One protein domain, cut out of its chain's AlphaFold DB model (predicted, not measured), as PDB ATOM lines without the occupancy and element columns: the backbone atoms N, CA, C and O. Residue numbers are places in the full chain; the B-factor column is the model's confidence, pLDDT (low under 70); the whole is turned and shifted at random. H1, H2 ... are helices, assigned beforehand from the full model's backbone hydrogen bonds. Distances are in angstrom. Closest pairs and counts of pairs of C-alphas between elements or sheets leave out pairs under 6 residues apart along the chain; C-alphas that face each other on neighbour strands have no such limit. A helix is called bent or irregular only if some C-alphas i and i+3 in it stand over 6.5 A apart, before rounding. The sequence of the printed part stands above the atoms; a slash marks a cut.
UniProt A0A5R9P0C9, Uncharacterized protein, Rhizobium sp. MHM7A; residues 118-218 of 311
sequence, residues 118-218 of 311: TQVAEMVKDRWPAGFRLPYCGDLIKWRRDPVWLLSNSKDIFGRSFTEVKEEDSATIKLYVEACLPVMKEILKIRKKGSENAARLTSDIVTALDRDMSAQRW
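Overview. This is residues 118 to 218 of the 311 residues of an uncharacterized protein of Rhizobium sp. MHM7A (UniProt A0A5R9P0C9). The longest helix, H5, lies side by side with H3, and H1 lies along the other side of H3, making a row of three helices with H3 in the middle; H4 follows H3 and folds with H5 into a helical hairpin. Short H2 lies over one face of this row together with residues 132 to 139, which are part of the long stretch 128 to 153 with no named element; farther along that stretch, the loop around residue 146 reaches past H5, beyond the edge of the row. The printed part has 101 residues and five named helices, H1 to H5 in chain order, with no named strand: the class is all helix. It is compact, with a radius of gyration of the C-alphas of 13.1 A, and flat, spanning 41 by 36 by 18 A.

Along the chain. H5, residues 197 to 216, is 28.6 A long and ends with C-alpha 216 at (3.674, -122.790, 177.917). H3, residues 167 to 179, is 19.6 A long and only just irregular: C-alphas 168 and 171 are 6.8 A apart. H4 is residues 181 to 190, 14.4 A. H1, residues 118 to 127, is 15.3 A long, beginning with C-alpha 118 at (26.262, -144.048, 173.136); it is irregular, with C-alphas 123 and 126 8.0 A apart. H2 is residues 154 to 158, 5.6 A.

Arrangement. H5 touches H3 at a shallow tilt of 3 degrees, opposite ways; the closest C-alphas, of Lys 174 and Val 206, are 6.0 A apart. H3 touches H1 at 8 degrees, also shallow and opposite ways, closest at the C-alphas of Val 120 and Ala 179, 6.2 A. H5 touches H4 with residues 198 to 202 alone, at a steep tilt of 43 degrees. H3 and H4 meet only through their link. H2 touches no helix. Every O i to N i+4 pair is within hydrogen-bond range in H2, H4 and H5, against 3 of 6 in H1 and 7 of 9 in H3.

Size, cuts and confidence. The C-alphas of Ile 190 and Trp 218, the two farthest apart, are 42.1 A apart. The printed part has no cut. The link from H1 to H2 is long, with 26 residues. Mean pLDDT of the printed part is 92.0; residue 195 is under 70.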
ATOM      1  N   THR A 118      26.310-143.611 171.734       95.88
ATOM      2  CA  THR A 118      26.262-144.048 173.136       95.88
ATOM      3  C   THR A 118      26.902-143.017 174.073       95.88
ATOM      4  O   THR A 118      26.333-142.702 175.112       95.88
ATOM      5  N   GLN A 119      28.044-142.430 173.699       96.50
ATOM      6  CA  GLN A 119      28.691-141.369 174.484       96.50
ATOM      7  C   GLN A 119      27.802-140.127 174.637       96.50
ATOM      8  O   GLN A 119      27.743-139.548 175.719       96.50
ATOM      9  N   VAL A 120      27.092-139.729 173.575       97.44
ATOM     10  CA  VAL A 120      26.145-138.602 173.627       97.44
ATOM     11  C   VAL A 120      24.981-138.905 174.575       97.44
ATOM     12  O   VAL A 120      24.603-138.045 175.366       97.44
ATOM     13  N   ALA A 121      24.443-140.127 174.541       95.75
ATOM     14  CA  ALA A 121      23.386-140.553 175.455       95.75
ATOM     15  C   ALA A 121      23.852-140.568 176.924       95.75
ATOM     16  O   ALA A 121      23.164-140.036 177.794       95.75
ATOM     17  N   GLU A 122      25.035-141.121 177.206       96.00
ATOM     18  CA  GLU A 122      25.582-141.182 178.570       96.00
ATOM     19  C   GLU A 122      25.881-139.785 179.146       96.00
ATOM     20  O   GLU A 122      25.691-139.569 180.339       96.00
ATOM     21  N   MET A 123      26.244-138.799 178.316       95.81
ATOM     22  CA  MET A 123      26.497-137.412 178.752       95.81
ATOM     23  C   MET A 123      25.291-136.747 179.444       95.81
ATOM     24  O   MET A 123      25.466-135.869 180.300       95.81
ATOM     25  N   VAL A 124      24.070-137.121 179.051       95.75
ATOM     26  CA  VAL A 124      22.826-136.505 179.544       95.75
ATOM     27  C   VAL A 124      21.989-137.431 180.417       95.75
ATOM     28  O   VAL A 124      21.017-136.969 181.001       95.75
ATOM     29  N   LYS A 125      22.359-138.707 180.534       93.69
ATOM     30  CA  LYS A 125      21.567-139.773 181.167       93.69
ATOM     31  C   LYS A 125      21.018-139.417 182.547       93.69
ATOM     32  O   LYS A 125      19.822-139.566 182.770       93.69
ATOM     33  N   ASP A 126      21.863-138.892 183.431       94.06
ATOM     34  CA  ASP A 126      21.476-138.579 184.816       94.06
ATOM     35  C   ASP A 126      20.649-137.292 184.941       94.06
ATOM     36  O   ASP A 126      20.018-137.045 185.963       94.06
ATOM     37  N   ARG A 127      20.658-136.455 183.898       94.69
ATOM     38  CA  ARG A 127      19.934-135.176 183.833       94.69
ATOM     39  C   ARG A 127      18.757-135.226 182.865       94.69
ATOM     40  O   ARG A 127      18.127-134.198 182.622       94.69
ATOM     41  N   TRP A 128      18.502-136.383 182.259       96.12
ATOM     42  CA  TRP A 128      17.486-136.501 181.232       96.12
ATOM     43  C   TRP A 128      16.091-136.333 181.853       96.12
ATOM     44  O   TRP A 128      15.816-136.957 182.883       96.12
ATOM     45  N   PRO A 129      15.200-135.535 181.241       94.25
ATOM     46  CA  PRO A 129      13.897-135.226 181.823       94.25
ATOM     47  C   PRO A 129      13.063-136.475 182.120       94.25
ATOM     48  O   PRO A 129      12.856-137.338 181.259       94.25
ATOM     49  N   ALA A 130      12.532-136.560 183.341       91.06
ATOM     50  CA  ALA A 130      11.717-137.693 183.761       91.06
ATOM     51  C   ALA A 130      10.445-137.817 182.900       91.06
ATOM     52  O   ALA A 130       9.734-136.847 182.637       91.06
ATOM     53  N   GLY A 131      10.141-139.040 182.461       88.75
ATOM     54  CA  GLY A 131       8.989-139.327 181.600       88.75
ATOM     55  C   GLY A 131       9.206-139.026 180.113       88.75
ATOM     56  O   GLY A 131       8.372-139.426 179.305       88.75
ATOM     57  N   PHE A 132      10.317-138.393 179.726       95.12
ATOM     58  CA  PHE A 132      10.729-138.313 178.326       95.12
ATOM     59  C   PHE A 132      11.559-139.542 177.962       95.12
ATOM     60  O   PHE A 132      12.480-139.940 178.675       95.12
ATOM     61  N   ARG A 133      11.278-140.132 176.801       95.81
ATOM     62  CA  ARG A 133      12.159-141.132 176.200       95.81
ATOM     63  C   ARG A 133      13.405-140.421 175.686       95.81
ATOM     64  O   ARG A 133      13.276-139.482 174.907       95.81
ATOM     65  N   LEU A 134      14.587-140.899 176.066       96.19
ATOM     66  CA  LEU A 134      15.845-140.518 175.425       96.19
ATOM     67  C   LEU A 134      15.903-141.192 174.038       96.19
ATOM     68  O   LEU A 134      16.038-142.418 173.989       96.19
ATOM     69  N   PRO A 135      15.720-140.458 172.919       96.19
ATOM     70  CA  PRO A 135      15.775-141.058 171.585       96.19
ATOM     71  C   PRO A 135      17.217-141.411 171.223       96.19
ATOM     72  O   PRO A 135      18.136-140.884 171.839       96.19
ATOM     73  N   TYR A 136      17.453-142.217 170.188       95.88
ATOM     74  CA  TYR A 136      18.797-142.309 169.600       95.88
ATOM     75  C   TYR A 136      19.062-141.112 168.675       95.88
ATOM     76  O   TYR A 136      18.125-140.519 168.135       95.88
ATOM     77  N   CYS A 137      20.327-140.770 168.421       97.25
ATOM     78  CA  CYS A 137      20.644-139.675 167.498       97.25
ATOM     79  C   CYS A 137      20.070-139.920 166.089       97.25
ATOM     80  O   CYS A 137      19.622-138.985 165.423       97.25
ATOM     81  N   GLY A 138      20.016-141.172 165.631       95.25
ATOM     82  CA  GLY A 138      19.397-141.559 164.365       95.25
ATOM     83  C   GLY A 138      17.874-141.399 164.321       95.25
ATOM     84  O   GLY A 138      17.326-141.270 163.220       95.25
ATOM     85  N   ASP A 139      17.187-141.350 165.467       95.44
ATOM     86  CA  ASP A 139      15.749-141.054 165.529       95.44
ATOM     87  C   ASP A 139      15.460-139.580 165.245       95.44
ATOM     88  O   ASP A 139      14.444-139.278 164.621       95.44
ATOM     89  N   LEU A 140      16.375-138.670 165.595       96.50
ATOM     90  CA  LEU A 140      16.235-137.238 165.301       96.50
ATOM     91  C   LEU A 140      16.181-136.956 163.790       96.50
ATOM     92  O   LEU A 140      15.600-135.968 163.356       96.50
ATOM     93  N   ILE A 141      16.719-137.853 162.954       95.06
ATOM     94  CA  ILE A 141      16.619-137.756 161.486       95.06
ATOM     95  C   ILE A 141      15.163-137.906 161.007       95.06
ATOM     96  O   ILE A 141      14.821-137.467 159.911       95.06
ATOM     97  N   LYS A 142      14.299-138.531 161.815       93.50
ATOM     98  CA  LYS A 142      12.866-138.704 161.536       93.50
ATOM     99  C   LYS A 142      12.050-137.468 161.932       93.50
ATOM    100  O   LYS A 142      10.824-137.510 161.815       93.50
ATOM    101  N   TRP A 143      12.695-136.409 162.427       95.38
ATOM    102  CA  TRP A 143      12.029-135.176 162.823       95.38
ATOM    103  C   TRP A 143      11.228-134.580 161.668       95.38
ATOM    104  O   TRP A 143      11.712-134.461 160.539       95.38
ATOM    105  N   ARG A 144       9.983-134.225 161.969       92.62
ATOM    106  CA  ARG A 144       9.055-133.561 161.064       92.62
ATOM    107  C   ARG A 144       8.279-132.517 161.846       92.62
ATOM    108  O   ARG A 144       7.780-132.782 162.940       92.62
ATOM    109  N   ARG A 145       8.153-131.350 161.232       90.31
ATOM    110  CA  ARG A 145       7.351-130.244 161.725       90.31
ATOM    111  C   ARG A 145       6.531-129.698 160.576       90.31
ATOM    112  O   ARG A 145       7.072-129.468 159.494       90.31
ATOM    113  N   ASP A 146       5.243-129.527 160.815       86.69
ATOM    114  CA  ASP A 146       4.367-128.851 159.881       86.69
ATOM    115  C   ASP A 146       4.743-127.357 159.850       86.69
ATOM    116  O   ASP A 146       4.765-126.714 160.905       86.69
ATOM    117  N   PRO A 147       5.095-126.791 158.685       82.44
ATOM    118  CA  PRO A 147       5.513-125.395 158.594       82.44
ATOM    119  C   PRO A 147       4.355-124.401 158.773       82.44
ATOM    120  O   PRO A 147       4.615-123.246 159.096       82.44
ATOM    121  N   VAL A 148       3.107-124.834 158.572       85.19
ATOM    122  CA  VAL A 148       1.890-124.017 158.660       85.19
ATOM    123  C   VAL A 148       1.276-124.140 160.052       85.19
ATOM    124  O   VAL A 148       1.074-123.145 160.743       85.19
ATOM    125  N   TRP A 149       1.028-125.370 160.495       83.88
ATOM    126  CA  TRP A 149       0.399-125.667 161.785       83.88
ATOM    127  C   TRP A 149       1.368-125.641 162.944       83.88
ATOM    128  O   TRP A 149       0.947-125.660 164.101       83.88
ATOM    129  N   LEU A 150       2.667-125.615 162.640       84.62
ATOM    130  CA  LEU A 150       3.738-125.558 163.618       84.62
ATOM    131  C   LEU A 150       3.822-126.815 164.504       84.62
ATOM    132  O   LEU A 150       4.776-126.935 165.270       84.62
ATOM    133  N   LEU A 151       2.922-127.787 164.357       85.75
ATOM    134  CA  LEU A 151       2.929-129.063 165.065       85.75
ATOM    135  C   LEU A 151       4.139-129.915 164.677       85.75
ATOM    136  O   LEU A 151       4.587-129.908 163.533       85.75
ATOM    137  N   SER A 152       4.678-130.654 165.643       90.88
ATOM    138  CA  SER A 152       5.849-131.506 165.443       90.88
ATOM    139  C   SER A 152       5.593-132.936 165.894       90.88
ATOM    140  O   SER A 152       4.759-133.190 166.761       90.88
ATOM    141  N   ASN A 153       6.374-133.878 165.367       93.75
ATOM    142  CA  ASN A 153       6.368-135.267 165.830       93.75
ATOM    143  C   ASN A 153       7.248-135.492 167.076       93.75
ATOM    144  O   ASN A 153       7.821-136.568 167.257       93.75
ATOM    145  N   SER A 154       7.355-134.486 167.951       94.19
ATOM    146  CA  SER A 154       8.124-134.572 169.200       94.19
ATOM    147  C   SER A 154       7.664-135.739 170.073       94.19
ATOM    148  O   SER A 154       8.503-136.507 170.536       94.19
ATOM    149  N   LYS A 155       6.351-135.969 170.193       93.81
ATOM    150  CA  LYS A 155       5.794-137.119 170.922       93.81
ATOM    151  C   LYS A 155       6.292-138.465 170.392       93.81
ATOM    152  O   LYS A 155       6.611-139.347 171.184       93.81
ATOM    153  N   ASP A 156       6.428-138.618 169.078       94.44
ATOM    154  CA  ASP A 156       6.879-139.877 168.474       94.44
ATOM    155  C   ASP A 156       8.364-140.144 168.730       94.44
ATOM    156  O   ASP A 156       8.778-141.299 168.840       94.44
ATOM    157  N   ILE A 157       9.180-139.088 168.812       96.38
ATOM    158  CA  ILE A 157      10.636-139.177 168.979       96.38
ATOM    159  C   ILE A 157      11.013-139.212 170.463       96.38
ATOM    160  O   ILE A 157      11.740-140.108 170.891       96.38
ATOM    161  N   PHE A 158      10.468-138.308 171.266       96.56
ATOM    162  CA  PHE A 158      10.814-138.118 172.675       96.56
ATOM    163  C   PHE A 158       9.806-138.764 173.639       96.56
ATOM    164  O   PHE A 158       9.948-138.655 174.853       96.56
ATOM    165  N   GLY A 159       8.769-139.436 173.133       95.00
ATOM    166  CA  GLY A 159       7.723-140.080 173.940       95.00
ATOM    167  C   GLY A 159       6.678-139.116 174.520       95.00
ATOM    168  O   GLY A 159       5.596-139.559 174.900       95.00
ATOM    169  N   ARG A 160       6.967-137.810 174.559       93.00
ATOM    170  CA  ARG A 160       6.069-136.740 175.023       93.00
ATOM    171  C   ARG A 160       6.200-135.499 174.149       93.00
ATOM    172  O   ARG A 160       7.212-135.327 173.467       93.00
ATOM    173  N   SER A 161       5.164-134.664 174.150       90.94
ATOM    174  CA  SER A 161       5.179-133.407 173.404       90.94
ATOM    175  C   SER A 161       6.148-132.407 174.036       90.94
ATOM    176  O   SER A 161       6.281-132.350 175.259       90.94
ATOM    177  N   PHE A 162       6.780-131.562 173.219       92.25
ATOM    178  CA  PHE A 162       7.560-130.431 173.731       92.25
ATOM    179  C   PHE A 162       6.716-129.417 174.508       92.25
ATOM    180  O   PHE A 162       7.225-128.773 175.419       92.25
ATOM    181  N   THR A 163       5.406-129.362 174.260       87.19
ATOM    182  CA  THR A 163       4.467-128.583 175.081       87.19
ATOM    183  C   THR A 163       4.373-129.063 176.534       87.19
ATOM    184  O   THR A 163       3.808-128.349 177.359       87.19
ATOM    185  N   GLU A 164       4.932-130.228 176.876       88.19
ATOM    186  CA  GLU A 164       4.962-130.804 178.231       88.19
ATOM    187  C   GLU A 164       6.350-130.709 178.907       88.19
ATOM    188  O   GLU A 164       6.515-131.192 180.027       88.19
ATOM    189  N   VAL A 165       7.361-130.136 178.238       90.44
ATOM    190  CA  VAL A 165       8.737-130.017 178.763       90.44
ATOM    191  C   VAL A 165       8.803-128.949 179.851       90.44
ATOM    192  O   VAL A 165       8.252-127.874 179.678       90.44
ATOM    193  N   LYS A 166       9.494-129.180 180.966       89.94
ATOM    194  CA  LYS A 166       9.698-128.116 181.959       89.94
ATOM    195  C   LYS A 166      10.819-127.167 181.536       89.94
ATOM    196  O   LYS A 166      11.746-127.558 180.833       89.94
ATOM    197  N   GLU A 167      10.792-125.932 182.029       87.94
ATOM    198  CA  GLU A 167      11.814-124.929 181.689       87.94
ATOM    199  C   GLU A 167      13.235-125.389 182.050       87.94
ATOM    200  O   GLU A 167      14.139-125.298 181.217       87.94
ATOM    201  N   GLU A 168      13.396-125.996 183.228       89.12
ATOM    202  CA  GLU A 168      14.645-126.597 183.723       89.12
ATOM    203  C   GLU A 168      15.184-127.746 182.849       89.12
ATOM    204  O   GLU A 168      16.394-127.932 182.734       89.12
ATOM    205  N   ASP A 169      14.293-128.469 182.171       92.69
ATOM    206  CA  ASP A 169      14.606-129.647 181.357       92.69
ATOM    207  C   ASP A 169      15.056-129.281 179.929       92.69
ATOM    208  O   ASP A 169      15.758-130.047 179.257       92.69
ATOM    209  N   SER A 170      14.673-128.090 179.456       92.88
ATOM    210  CA  SER A 170      14.881-127.651 178.071       92.88
ATOM    211  C   SER A 170      16.361-127.620 177.667       92.88
ATOM    212  O   SER A 170      16.718-128.075 176.578       92.88
ATOM    213  N   ALA A 171      17.242-127.148 178.556       94.62
ATOM    214  CA  ALA A 171      18.674-127.036 178.289       94.62
ATOM    215  C   ALA A 171      19.325-128.407 178.048       94.62
ATOM    216  O   ALA A 171      20.149-128.547 177.142       94.62
ATOM    217  N   THR A 172      18.918-129.433 178.803       96.62
ATOM    218  CA  THR A 172      19.428-130.801 178.631       96.62
ATOM    219  C   THR A 172      19.006-131.387 177.284       96.62
ATOM    220  O   THR A 172      19.828-132.004 176.601       96.62
ATOM    221  N   ILE A 173      17.757-131.162 176.858       96.81
ATOM    222  CA  ILE A 173      17.271-131.627 175.549       96.81
ATOM    223  C   ILE A 173      18.035-130.938 174.412       96.81
ATOM    224  O   ILE A 173      18.471-131.618 173.481       96.81
ATOM    225  N   LYS A 174      18.250-129.616 174.487       97.19
ATOM    226  CA  LYS A 174      19.032-128.880 173.475       97.19
ATOM    227  C   LYS A 174      20.458-129.400 173.374       97.19
ATOM    228  O   LYS A 174      20.896-129.746 172.278       97.19
ATOM    229  N   LEU A 175      21.135-129.539 174.517       97.38
ATOM    230  CA  LEU A 175      22.496-130.067 174.584       97.38
ATOM    231  C   LEU A 175      22.590-131.447 173.920       97.38
ATOM    232  O   LEU A 175      23.512-131.704 173.149       97.38
ATOM    233  N   TYR A 176      21.622-132.325 174.187       98.12
ATOM    234  CA  TYR A 176      21.556-133.643 173.563       98.12
ATOM    235  C   TYR A 176      21.379-133.566 172.038       98.12
ATOM    236  O   TYR A 176      22.136-134.183 171.286       98.12
ATOM    237  N   VAL A 177      20.399-132.787 171.572       97.88
ATOM    238  CA  VAL A 177      20.078-132.625 170.144       97.88
ATOM    239  C   VAL A 177      21.275-132.066 169.367       97.88
ATOM    240  O   VAL A 177      21.598-132.563 168.284       97.88
ATOM    241  N   GLU A 178      21.976-131.087 169.934       98.00
ATOM    242  CA  GLU A 178      23.193-130.508 169.361       98.00
ATOM    243  C   GLU A 178      24.357-131.504 169.352       98.00
ATOM    244  O   GLU A 178      25.033-131.661 168.331       98.00
ATOM    245  N   ALA A 179      24.561-132.246 170.443       97.81
ATOM    246  CA  ALA A 179      25.607-133.262 170.534       97.81
ATOM    247  C   ALA A 179      25.390-134.441 169.566       97.81
ATOM    248  O   ALA A 179      26.359-135.058 169.110       97.81
ATOM    249  N   CYS A 180      24.142-134.716 169.177       98.12
ATOM    250  CA  CYS A 180      23.802-135.714 168.164       98.12
ATOM    251  C   CYS A 180      24.140-135.300 166.722       98.12
ATOM    252  O   CYS A 180      24.254-136.172 165.854       98.12
ATOM    253  N   LEU A 181      24.354-134.009 166.440       97.31
ATOM    254  CA  LEU A 181      24.638-133.493 165.094       97.31
ATOM    255  C   LEU A 181      25.728-134.275 164.329       97.31
ATOM    256  O   LEU A 181      25.476-134.687 163.191       97.31
ATOM    257  N   PRO A 182      26.938-134.513 164.878       96.56
ATOM    258  CA  PRO A 182      27.962-135.281 164.171       96.56
ATOM    259  C   PRO A 182      27.548-136.731 163.884       96.56
ATOM    260  O   PRO A 182      27.913-137.260 162.838       96.56
ATOM    261  N   VAL A 183      26.783-137.372 164.773       97.62
ATOM    262  CA  VAL A 183      26.284-138.741 164.563       97.62
ATOM    263  C   VAL A 183      25.262-138.754 163.425       97.62
ATOM    264  O   VAL A 183      25.377-139.553 162.495       97.62
ATOM    265  N   MET A 184      24.317-137.808 163.434       97.25
ATOM    266  CA  MET A 184      23.318-137.654 162.374       97.25
ATOM    267  C   MET A 184      23.959-137.422 161.001       97.25
ATOM    268  O   MET A 184      23.522-138.027 160.022       97.25
ATOM    269  N   LYS A 185      25.007-136.584 160.922       96.44
ATOM    270  CA  LYS A 185      25.754-136.329 159.677       96.44
ATOM    271  C   LYS A 185      26.322-137.614 159.081       96.44
ATOM    272  O   LYS A 185      26.132-137.862 157.890       96.44
ATOM    273  N   GLU A 186      26.974-138.442 159.894       96.06
ATOM    274  CA  GLU A 186      27.555-139.706 159.428       96.06
ATOM    275  C   GLU A 186      26.474-140.716 159.013       96.06
ATOM    276  O   GLU A 186      26.581-141.326 157.947       96.06
ATOM    277  N   ILE A 187      25.382-140.837 159.779       95.56
ATOM    278  CA  ILE A 187      24.254-141.713 159.414       95.56
ATOM    279  C   ILE A 187      23.624-141.271 158.083       95.56
ATOM    280  O   ILE A 187      23.379-142.101 157.203       95.56
ATOM    281  N   LEU A 188      23.379-139.972 157.898       94.31
ATOM    282  CA  LEU A 188      22.823-139.419 156.659       94.31
ATOM    283  C   LEU A 188      23.757-139.631 155.463       94.31
ATOM    284  O   LEU A 188      23.306-140.078 154.403       94.31
ATOM    285  N   LYS A 189      25.063-139.420 155.655       93.69
ATOM    286  CA  LYS A 189      26.099-139.695 154.652       93.69
ATOM    287  C   LYS A 189      26.099-141.163 154.225       93.69
ATOM    288  O   LYS A 189      26.091-141.445 153.027       93.69
ATOM    289  N   ILE A 190      26.027-142.101 155.172       92.19
ATOM    290  CA  ILE A 190      25.928-143.542 154.880       92.19
ATOM    291  C   ILE A 190      24.650-143.863 154.098       92.19
ATOM    292  O   ILE A 190      24.678-144.636 153.138       92.19
ATOM    293  N   ARG A 191      23.528-143.244 154.474       90.31
ATOM    294  CA  ARG A 191      22.242-143.402 153.782       90.31
ATOM    295  C   ARG A 191      22.194-142.693 152.421       90.31
ATOM    296  O   ARG A 191      21.185-142.828 151.733       90.31
ATOM    297  N   LYS A 192      23.252-141.968 152.029       86.12
ATOM    298  CA  LYS A 192      23.312-141.114 150.829       86.12
ATOM    299  C   LYS A 192      22.150-140.114 150.761       86.12
ATOM    300  O   LYS A 192      21.614-139.846 149.691       86.12
ATOM    301  N   LYS A 193      21.733-139.596 151.917       78.88
ATOM    302  CA  LYS A 193      20.684-138.578 152.042       78.88
ATOM    303  C   LYS A 193      21.323-137.304 152.570       78.88
ATOM    304  O   LYS A 193      22.031-137.389 153.564       78.88
ATOM    305  N   GLY A 194      21.078-136.175 151.901       72.38
ATOM    306  CA  GLY A 194      21.736-134.878 152.111       72.38
ATOM    307  C   GLY A 194      22.209-134.618 153.543       72.38
ATOM    308  O   GLY A 194      21.419-134.245 154.410       72.38
ATOM    309  N   SER A 195      23.498-134.861 153.798       69.25
ATOM    310  CA  SER A 195      24.118-134.773 155.128       69.25
ATOM    311  C   SER A 195      24.148-133.347 155.680       69.25
ATOM    312  O   SER A 195      24.163-133.147 156.895       69.25
ATOM    313  N   GLU A 196      24.105-132.355 154.792       72.06
ATOM    314  CA  GLU A 196      23.929-130.935 155.095       72.06
ATOM    315  C   GLU A 196      22.622-130.657 155.851       72.06
ATOM    316  O   GLU A 196      22.566-129.745 156.675       72.06
ATOM    317  N   ASN A 197      21.604-131.508 155.675       85.69
ATOM    318  CA  ASN A 197      20.321-131.352 156.354       85.69
ATOM    319  C   ASN A 197      20.389-131.659 157.854       85.69
ATOM    320  O   ASN A 197      19.484-131.258 158.577       85.69
ATOM    321  N   ALA A 198      21.446-132.315 158.352       91.69
ATOM    322  CA  ALA A 198      21.570-132.624 159.779       91.69
ATOM    323  C   ALA A 198      21.526-131.353 160.644       91.69
ATOM    324  O   ALA A 198      20.773-131.295 161.608       91.69
ATOM    325  N   ALA A 199      22.278-130.314 160.259       93.12
ATOM    326  CA  ALA A 199      22.323-129.054 161.004       93.12
ATOM    327  C   ALA A 199      20.977-128.323 160.964       93.12
ATOM    328  O   ALA A 199      20.537-127.774 161.972       93.12
ATOM    329  N   ARG A 200      20.297-128.370 159.811       93.25
ATOM    330  CA  ARG A 200      18.949-127.822 159.658       93.25
ATOM    331  C   ARG A 200      17.947-128.545 160.559       93.25
ATOM    332  O   ARG A 200      17.155-127.873 161.201       93.25
ATOM    333  N   LEU A 201      17.996-129.876 160.631       94.25
ATOM    334  CA  LEU A 201      17.119-130.667 161.503       94.25
ATOM    335  C   LEU A 201      17.368-130.359 162.981       94.25
ATOM    336  O   LEU A 201      16.419-130.075 163.699       94.25
ATOM    337  N   THR A 202      18.628-130.349 163.425       96.12
ATOM    338  CA  THR A 202      19.004-129.965 164.797       96.12
ATOM    339  C   THR A 202      18.475-128.571 165.146       96.12
ATOM    340  O   THR A 202      17.821-128.407 166.171       96.12
ATOM    341  N   SER A 203      18.696-127.585 164.270       95.44
ATOM    342  CA  SER A 203      18.203-126.216 164.464       95.44
ATOM    343  C   SER A 203      16.671-126.147 164.509       95.44
ATOM    344  O   SER A 203      16.107-125.468 165.367       95.44
ATOM    345  N   ASP A 204      15.983-126.896 163.642       95.25
ATOM    346  CA  ASP A 204      14.517-126.945 163.614       95.25
ATOM    347  C   ASP A 204      13.930-127.567 164.892       95.25
ATOM    348  O   ASP A 204      12.959-127.040 165.432       95.25
ATOM    349  N   ILE A 205      14.552-128.630 165.419       96.75
ATOM    350  CA  ILE A 205      14.173-129.257 166.696       96.75
ATOM    351  C   ILE A 205      14.340-128.266 167.851       96.75
ATOM    352  O   ILE A 205      13.412-128.092 168.640       96.75
ATOM    353  N   VAL A 206      15.498-127.601 167.947       96.50
ATOM    354  CA  VAL A 206      15.770-126.613 169.008       96.50
ATOM    355  C   VAL A 206      14.787-125.443 168.921       96.50
ATOM    356  O   VAL A 206      14.200-125.062 169.929       96.50
ATOM    357  N   THR A 207      14.531-124.941 167.711       93.56
ATOM    358  CA  THR A 207      13.550-123.872 167.467       93.56
ATOM    359  C   THR A 207      12.142-124.290 167.887       93.56
ATOM    360  O   THR A 207      11.412-123.503 168.487       93.56
ATOM    361  N   ALA A 208      11.736-125.524 167.578       93.31
ATOM    362  CA  ALA A 208      10.437-126.043 167.987       93.31
ATOM    363  C   ALA A 208      10.333-126.168 169.509       93.31
ATOM    364  O   ALA A 208       9.328-125.751 170.074       93.31
ATOM    365  N   LEU A 209      11.379-126.664 170.174       94.25
ATOM    366  CA  LEU A 209      11.431-126.729 171.632       94.25
ATOM    367  C   LEU A 209      11.301-125.333 172.258       94.25
ATOM    368  O   LEU A 209      10.474-125.140 173.140       94.25
ATOM    369  N   ASP A 210      12.056-124.347 171.771       91.69
ATOM    370  CA  ASP A 210      12.000-122.966 172.269       91.69
ATOM    371  C   ASP A 210      10.633-122.314 172.097       91.69
ATOM    372  O   ASP A 210      10.133-121.606 172.980       91.69
ATOM    373  N   ARG A 211      10.003-122.565 170.952       88.81
ATOM    374  CA  ARG A 211       8.658-122.080 170.680       88.81
ATOM    375  C   ARG A 211       7.635-122.741 171.599       88.81
ATOM    376  O   ARG A 211       6.789-122.037 172.140       88.81
ATOM    377  N   ASP A 212       7.706-124.053 171.795       89.62
ATOM    378  CA  ASP A 212       6.747-124.787 172.625       89.62
ATOM    379  C   ASP A 212       6.923-124.419 174.112       89.62
ATOM    380  O   ASP A 212       5.936-124.203 174.814       89.62
ATOM    381  N   MET A 213       8.162-124.187 174.561       87.50
ATOM    382  CA  MET A 213       8.468-123.586 175.866       87.50
ATOM    383  C   MET A 213       7.877-122.178 176.003       87.50
ATOM    384  O   MET A 213       7.247-121.839 177.006       87.50
ATOM    385  N   SER A 214       8.026-121.346 174.971       82.81
ATOM    386  CA  SER A 214       7.410-120.016 174.944       82.81
ATOM    387  C   SER A 214       5.883-120.104 174.965       82.81
ATOM    388  O   SER A 214       5.231-119.249 175.561       82.81
ATOM    389  N   ALA A 215       5.307-121.143 174.358       83.75
ATOM    390  CA  ALA A 215       3.875-121.390 174.341       83.75
ATOM    391  C   ALA A 215       3.318-121.804 175.703       83.75
ATOM    392  O   ALA A 215       2.197-121.426 176.028       83.75
ATOM    393  N   GLN A 216       4.100-122.475 176.550       80.06
ATOM    394  CA  GLN A 216       3.674-122.790 177.917       80.06
ATOM    395  C   GLN A 216       3.419-121.555 178.768       80.06
ATOM    396  O   GLN A 216       2.531-121.570 179.621       80.06
ATOM    397  N   ARG A 217       4.117-120.445 178.493       75.19
ATOM    398  CA  ARG A 217       3.799-119.158 179.121       75.19
ATOM    399  C   ARG A 217       2.391-118.686 178.787       75.19
ATOM    400  O   ARG A 217       1.919-117.797 179.461       75.19
ATOM    401  N   TRP A 218       1.713-119.260 177.801       75.81
ATOM    402  CA  TRP A 218       0.324-118.957 177.468       75.81
ATOM    403  C   TRP A 218      -0.665-119.979 178.035       75.81
ATOM    404  O   TRP A 218      -1.862-119.725 178.008       75.81
TER     405      TRP A 218